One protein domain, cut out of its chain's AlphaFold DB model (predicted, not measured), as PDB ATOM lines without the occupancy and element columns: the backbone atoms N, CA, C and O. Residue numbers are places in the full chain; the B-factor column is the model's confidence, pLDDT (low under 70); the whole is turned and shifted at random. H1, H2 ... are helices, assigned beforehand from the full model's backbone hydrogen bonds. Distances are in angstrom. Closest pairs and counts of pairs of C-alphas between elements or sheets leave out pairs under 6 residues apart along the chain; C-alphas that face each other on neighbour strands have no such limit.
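What this domain is: This is residues 41 to 94 of the 162 residues of an uncharacterized protein of Desulfobacca acetoxidans (strain ATCC 700848 / DSM 11109 / ASRB2) (UniProt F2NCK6). A small helical hairpin of H2 and H3 has a longer helix, H1, reaching away from it as an arm, and residues 41 to 52 of that arm stick out free. The arm makes the length of the whole, and a short link joins it to the hairpin. The printed part has 54 residues with three named helices, in the order H1, H2, H3, and no named strand; the class is all helix. It is only just loose, close to extended, with a radius of gyration of the C-alphas of 15.0 A and spans of 50 by 19 by 12 A.

Where its parts are: H1 runs from Glu 41, its C-alpha at (160.703, 136.724, 138.484), to Phe 56, 21.4 A from first to last C-alpha. H2 holds residues 63 to 74, 16.4 A long, and begins with C-alpha 63 at (146.501, 133.425, 159.995). H3 holds residues 81 to 92, 15.7 A long, and ends with C-alpha 92 at (133.998, 133.373, 161.164).

How they stand to each other: H2 and H3 form a helical hairpin. They touch, the closest C-alphas being those of Leu 72 and Phe 81, 6.4 A apart. They run opposite ways at a shallow tilt of 21 degrees, centre to centre 10.6 A. H1 is apart from H2 and from H3. In H1, H2 and H3 every O i to N i+4 pair is within hydrogen-bond range.

The domain as a whole: The two C-alphas farthest apart, those of Glu 41 and Pro 79, are 49.7 A apart. Without the residues that stand free, the body spans 35 by 18 by 12 A. The printed part has no cut, and both links are short, with 6 residues each. The mean pLDDT of the printed part is 74.6; residues 41 to 43, 45 to 46 and 49 to 61 are under 70.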
ATOM      1  N   GLU A  41     162.056 136.366 138.910       61.03
ATOM      2  CA  GLU A  41     160.703 136.724 138.484       61.03
ATOM      3  C   GLU A  41     159.674 135.656 138.872       61.03
ATOM      4  O   GLU A  41     158.583 136.003 139.301       61.03
ATOM      5  N   GLU A  42     159.996 134.364 138.779       67.12
ATOM      6  CA  GLU A  42     159.125 133.282 139.256       67.12
ATOM      7  C   GLU A  42     158.959 133.305 140.773       67.12
ATOM      8  O   GLU A  42     157.854 133.080 141.261       67.12
ATOM      9  N   LYS A  43     160.025 133.597 141.528       69.75
ATOM     10  CA  LYS A  43     159.938 133.770 142.985       69.75
ATOM     11  C   LYS A  43     159.071 134.971 143.344       69.75
ATOM     12  O   LYS A  43     158.132 134.805 144.109       69.75
ATOM     13  N   ILE A  44     159.310 136.121 142.717       71.38
ATOM     14  CA  ILE A  44     158.519 137.338 142.933       71.38
ATOM     15  C   ILE A  44     157.061 137.098 142.533       71.38
ATOM     16  O   ILE A  44     156.161 137.424 143.293       71.38
ATOM     17  N   ARG A  45     156.795 136.453 141.391       68.00
ATOM     18  CA  ARG A  45     155.430 136.085 140.982       68.00
ATOM     19  C   ARG A  45     154.777 135.126 141.967       68.00
ATOM     20  O   ARG A  45     153.605 135.305 142.261       68.00
ATOM     21  N   ARG A  46     155.504 134.136 142.494       66.88
ATOM     22  CA  ARG A  46     154.990 133.231 143.536       66.88
ATOM     23  C   ARG A  46     154.685 133.970 144.831       66.88
ATOM     24  O   ARG A  46     153.673 133.680 145.452       66.88
ATOM     25  N   GLU A  47     155.526 134.912 145.236       70.56
ATOM     26  CA  GLU A  47     155.294 135.714 146.437       70.56
ATOM     27  C   GLU A  47     154.125 136.678 146.256       70.56
ATOM     28  O   GLU A  47     153.277 136.757 147.136       70.56
ATOM     29  N   VAL A  48     154.013 137.327 145.095       70.50
ATOM     30  CA  VAL A  48     152.879 138.191 144.739       70.50
ATOM     31  C   VAL A  48     151.586 137.383 144.635       70.50
ATOM     32  O   VAL A  48     150.569 137.828 145.149       70.50
ATOM     33  N   LEU A  49     151.612 136.182 144.047       62.84
ATOM     34  CA  LEU A  49     150.457 135.279 144.028       62.84
ATOM     35  C   LEU A  49     150.077 134.836 145.439       62.84
ATOM     36  O   LEU A  49     148.911 134.902 145.782       62.84
ATOM     37  N   LYS A  50     151.043 134.479 146.285       63.53
ATOM     38  CA  LYS A  50     150.791 134.092 147.679       63.53
ATOM     39  C   LYS A  50     150.243 135.251 148.516       63.53
ATOM     40  O   LYS A  50     149.407 135.040 149.387       63.53
ATOM     41  N   GLN A  51     150.715 136.474 148.271       60.34
ATOM     42  CA  GLN A  51     150.203 137.687 148.909       60.34
ATOM     43  C   GLN A  51     148.809 138.041 148.387       60.34
ATOM     44  O   GLN A  51     147.945 138.392 149.181       60.34
ATOM     45  N   ALA A  52     148.563 137.896 147.085       57.66
ATOM     46  CA  ALA A  52     147.243 138.065 146.498       57.66
ATOM     47  C   ALA A  52     146.273 137.003 147.038       57.66
ATOM     48  O   ALA A  52     145.211 137.360 147.517       57.66
ATOM     49  N   GLU A  53     146.644 135.726 147.086       57.56
ATOM     50  CA  GLU A  53     145.849 134.668 147.721       57.56
ATOM     51  C   GLU A  53     145.588 134.972 149.201       57.56
ATOM     52  O   GLU A  53     144.458 134.847 149.653       57.56
ATOM     53  N   ALA A  54     146.574 135.482 149.943       59.03
ATOM     54  CA  ALA A  54     146.371 135.904 151.329       59.03
ATOM     55  C   ALA A  54     145.415 137.108 151.468       59.03
ATOM     56  O   ALA A  54     144.712 137.217 152.473       59.03
ATOM     57  N   LEU A  55     145.384 138.004 150.477       55.28
ATOM     58  CA  LEU A  55     144.492 139.167 150.435       55.28
ATOM     59  C   LEU A  55     143.091 138.821 149.896       55.28
ATOM     60  O   LEU A  55     142.118 139.455 150.298       55.28
ATOM     61  N   PHE A  56     142.975 137.813 149.028       52.56
ATOM     62  CA  PHE A  56     141.748 137.438 148.315       52.56
ATOM     63  C   PHE A  56     141.120 136.114 148.793       52.56
ATOM     64  O   PHE A  56     139.992 135.809 148.417       52.56
ATOM     65  N   GLY A  57     141.781 135.347 149.664       54.56
ATOM     66  CA  GLY A  57     141.351 134.034 150.169       54.56
ATOM     67  C   GLY A  57     140.258 134.058 151.247       54.56
ATOM     68  O   GLY A  57     140.142 133.120 152.038       54.56
ATOM     69  N   GLY A  58     139.472 135.132 151.317       59.59
ATOM     70  CA  GLY A  58     138.367 135.273 152.266       59.59
ATOM     71  C   GLY A  58     138.788 135.237 153.743       59.59
ATOM     72  O   GLY A  58     139.962 135.320 154.105       59.59
ATOM     73  N   LYS A  59     137.803 135.122 154.643       59.66
ATOM     74  CA  LYS A  59     138.028 135.071 156.102       59.66
ATOM     75  C   LYS A  59     138.857 133.846 156.541       59.66
ATOM     76  O   LYS A  59     139.506 133.910 157.581       59.66
ATOM     77  N   GLN A  60     138.875 132.780 155.735       59.31
ATOM     78  CA  GLN A  60     139.479 131.475 156.040       59.31
ATOM     79  C   GLN A  60     141.003 131.419 155.829       59.31
ATOM     80  O   GLN A  60     141.705 130.698 156.537       59.31
ATOM     81  N   GLN A  61     141.572 132.200 154.902       58.22
ATOM     82  CA  GLN A  61     143.032 132.208 154.713       58.22
ATOM     83  C   GLN A  61     143.794 133.058 155.737       58.22
ATOM     84  O   GLN A  61     145.029 132.997 155.787       58.22
ATOM     85  N   ARG A  62     143.082 133.804 156.593       70.75
ATOM     86  CA  ARG A  62     143.709 134.615 157.637       70.75
ATOM     87  C   ARG A  62     144.510 133.730 158.595       70.75
ATOM     88  O   ARG A  62     144.031 132.672 159.011       70.75
ATOM     89  N   PRO A  63     145.712 134.166 159.013       72.38
ATOM     90  CA  PRO A  63     146.501 133.425 159.995       72.38
ATOM     91  C   PRO A  63     145.738 133.247 161.317       72.38
ATOM     92  O   PRO A  63     145.930 132.251 162.002       72.38
ATOM     93  N   GLU A  64     144.843 134.179 161.642       77.50
ATOM     94  CA  GLU A  64     143.944 134.118 162.798       77.50
ATOM     95  C   GLU A  64     142.955 132.951 162.705       77.50
ATOM     96  O   GLU A  64     142.831 132.197 163.662       77.50
ATOM     97  N   TYR A  65     142.332 132.738 161.540       79.44
ATOM     98  CA  TYR A  65     141.433 131.601 161.316       79.44
ATOM     99  C   TYR A  65     142.180 130.279 161.468       79.44
ATOM    100  O   TYR A  65     141.709 129.379 162.151       79.44
ATOM    101  N   LYS A  66     143.384 130.171 160.891       79.12
ATOM    102  CA  LYS A  66     144.205 128.956 161.010       79.12
ATOM    103  C   LYS A  66     144.601 128.665 162.454       79.12
ATOM    104  O   LYS A  66     144.581 127.508 162.858       79.12
ATOM    105  N   LYS A  67     144.937 129.701 163.230       83.19
ATOM    106  CA  LYS A  67     145.218 129.567 164.666       83.19
ATOM    107  C   LYS A  67     143.976 129.123 165.434       83.19
ATOM    108  O   LYS A  67     144.065 128.161 166.180       83.19
ATOM    109  N   ALA A  68     142.832 129.757 165.194       81.50
ATOM    110  CA  ALA A  68     141.582 129.410 165.863       81.50
ATOM    111  C   ALA A  68     141.095 127.996 165.492       81.50
ATOM    112  O   ALA A  68     140.626 127.256 166.347       81.50
ATOM    113  N   ALA A  69     141.258 127.581 164.233       81.56
ATOM    114  CA  ALA A  69     140.937 126.231 163.779       81.56
ATOM    115  C   ALA A  69     141.880 125.173 164.377       81.56
ATOM    116  O   ALA A  69     141.430 124.079 164.718       81.56
ATOM    117  N   ALA A  70     143.172 125.489 164.528       84.06
ATOM    118  CA  ALA A  70     144.123 124.618 165.217       84.06
ATOM    119  C   ALA A  70     143.774 124.489 166.708       84.06
ATOM    120  O   ALA A  70     143.654 123.378 167.209       84.06
ATOM    121  N   GLU A  71     143.494 125.610 167.375       85.69
ATOM    122  CA  GLU A  71     143.074 125.637 168.779       85.69
ATOM    123  C   GLU A  71     141.784 124.827 168.998       85.69
ATOM    124  O   GLU A  71     141.688 124.047 169.942       85.69
ATOM    125  N   LEU A  72     140.814 124.918 168.081       86.19
ATOM    126  CA  LEU A  72     139.614 124.077 168.108       86.19
ATOM    127  C   LEU A  72     139.919 122.586 167.987       86.19
ATOM    128  O   LEU A  72     139.301 121.775 168.678       86.19
ATOM    129  N   ALA A  73     140.834 122.217 167.093       83.62
ATOM    130  CA  ALA A  73     141.218 120.826 166.902       83.62
ATOM    131  C   ALA A  73     141.924 120.269 168.147       83.62
ATOM    132  O   ALA A  73     141.589 119.167 168.588       83.62
ATOM    133  N   ASP A  74     142.828 121.047 168.745       84.62
ATOM    134  CA  ASP A  74     143.582 120.673 169.944       84.62
ATOM    135  C   ASP A  74     142.663 120.520 171.161       84.62
ATOM    136  O   ASP A  74     142.779 119.574 171.944       84.62
ATOM    137  N   HIS A  75     141.683 121.415 171.292       83.94
ATOM    138  CA  HIS A  75     140.759 121.422 172.417       83.94
ATOM    139  C   HIS A  75     139.507 120.562 172.217       83.94
ATOM    140  O   HIS A  75     138.679 120.533 173.127       83.94
ATOM    141  N   ARG A  76     139.371 119.810 171.113       78.12
ATOM    142  CA  ARG A  76     138.172 119.007 170.778       78.12
ATOM    143  C   ARG A  76     137.674 118.113 171.916       78.12
ATOM    144  O   ARG A  76     136.475 118.006 172.135       78.12
ATOM    145  N   ALA A  77     138.586 117.451 172.625       76.31
ATOM    146  CA  ALA A  77     138.244 116.523 173.707       76.31
ATOM    147  C   ALA A  77     138.091 117.208 175.077       76.31
ATOM    148  O   ALA A  77     137.862 116.543 176.085       76.31
ATOM    149  N   THR A  78     138.258 118.531 175.137       83.12
ATOM    150  CA  THR A  78     138.203 119.299 176.381       83.12
ATOM    151  C   THR A  78     136.842 119.974 176.542       83.12
ATOM    152  O   THR A  78     136.226 120.368 175.552       83.12
ATOM    153  N   PRO A  79     136.381 120.216 177.783       78.00
ATOM    154  CA  PRO A  79     135.126 120.933 178.026       78.00
ATOM    155  C   PRO A  79     135.142 122.382 177.510       78.00
ATOM    156  O   PRO A  79     134.092 123.005 177.391       78.00
ATOM    157  N   HIS A  80     136.320 122.918 177.169       81.81
ATOM    158  CA  HIS A  80     136.488 124.260 176.612       81.81
ATOM    159  C   HIS A  80     136.162 124.334 175.112       81.81
ATOM    160  O   HIS A  80     136.036 125.437 174.577       81.81
ATOM    161  N   PHE A  81     135.991 123.189 174.436       85.88
ATOM    162  CA  PHE A  81     135.684 123.133 173.008       85.88
ATOM    163  C   PHE A  81     134.430 123.928 172.647       85.88
ATOM    164  O   PHE A  81     134.464 124.719 171.713       85.88
ATOM    165  N   SER A  82     133.341 123.766 173.401       84.56
ATOM    166  CA  SER A  82     132.066 124.437 173.115       84.56
ATOM    167  C   SER A  82     132.200 125.962 173.155       84.56
ATOM    168  O   SER A  82     131.723 126.649 172.255       84.56
ATOM    169  N   ALA A  83     132.920 126.493 174.146       86.25
ATOM    170  CA  ALA A  83     133.166 127.925 174.283       86.25
ATOM    171  C   ALA A  83     134.054 128.474 173.154       86.25
ATOM    172  O   ALA A  83     133.805 129.568 172.646       86.25
ATOM    173  N   LEU A  84     135.081 127.724 172.745       86.06
ATOM    174  CA  LEU A  84     135.939 128.094 171.617       86.06
ATOM    175  C   LEU A  84     135.181 128.018 170.286       86.06
ATOM    176  O   LEU A  84     135.293 128.926 169.465       86.06
ATOM    177  N   ALA A  85     134.364 126.984 170.096       86.38
ATOM    178  CA  ALA A  85     133.557 126.786 168.898       86.38
ATOM    179  C   ALA A  85     132.502 127.888 168.758       86.38
ATOM    180  O   ALA A  85     132.358 128.446 167.676       86.38
ATOM    181  N   ALA A  86     131.859 128.301 169.852       86.31
ATOM    182  CA  ALA A  86     130.948 129.442 169.851       86.31
ATOM    183  C   ALA A  86     131.654 130.751 169.448       86.31
ATOM    184  O   ALA A  86     131.149 131.499 168.610       86.31
ATOM    185  N   LYS A  87     132.857 131.017 169.985       86.31
ATOM    186  CA  LYS A  87     133.668 132.187 169.587       86.31
ATOM    187  C   LYS A  87     134.056 132.135 168.111       86.31
ATOM    188  O   LYS A  87     134.011 133.155 167.427       86.31
ATOM    189  N   PHE A  88     134.418 130.954 167.621       87.12
ATOM    190  CA  PHE A  88     134.763 130.746 166.222       87.12
ATOM    191  C   PHE A  88     133.565 130.989 165.302       87.12
ATOM    192  O   PHE A  88     133.688 131.742 164.338       87.12
ATOM    193  N   LEU A  89     132.400 130.423 165.630       86.62
ATOM    194  CA  LEU A  89     131.162 130.628 164.877       86.62
ATOM    195  C   LEU A  89     130.758 132.106 164.858       86.62
ATOM    196  O   LEU A  89     130.398 132.621 163.803       86.62
ATOM    197  N   ALA A  90     130.889 132.816 165.981       84.12
ATOM    198  CA  ALA A  90     130.592 134.247 166.047       84.12
ATOM    199  C   ALA A  90     131.533 135.097 165.173       84.12
ATOM    200  O   ALA A  90     131.101 136.075 164.564       84.12
ATOM    201  N   ALA A  91     132.818 134.740 165.099       81.88
ATOM    202  CA  ALA A  91     133.817 135.506 164.354       81.88
ATOM    203  C   ALA A  91     133.845 135.172 162.849       81.88
ATOM    204  O   ALA A  91     133.989 136.064 162.005       81.88
ATOM    205  N   TYR A  92     133.725 133.889 162.507       80.38
ATOM    206  CA  TYR A  92     133.998 133.373 161.164       80.38
ATOM    207  C   TYR A  92     132.806 132.660 160.522       80.38
ATOM    208  O   TYR A  92     132.759 132.586 159.295       80.38
ATOM    209  N   GLY A  93     131.831 132.213 161.314       85.75
ATOM    210  CA  GLY A  93     130.744 131.343 160.866       85.75
ATOM    211  C   GLY A  93     131.151 129.870 160.807       85.75
ATOM    212  O   GLY A  93     132.220 129.482 161.290       85.75
ATOM    213  N   LEU A  94     130.279 129.041 160.227       86.56
ATOM    214  CA  LEU A  94     130.552 127.622 160.012       86.56
ATOM    215  C   LEU A  94     131.688 127.463 158.979       86.56
ATOM    216  O   LEU A  94     131.659 128.130 157.942       86.56
TER     217      LEU A  94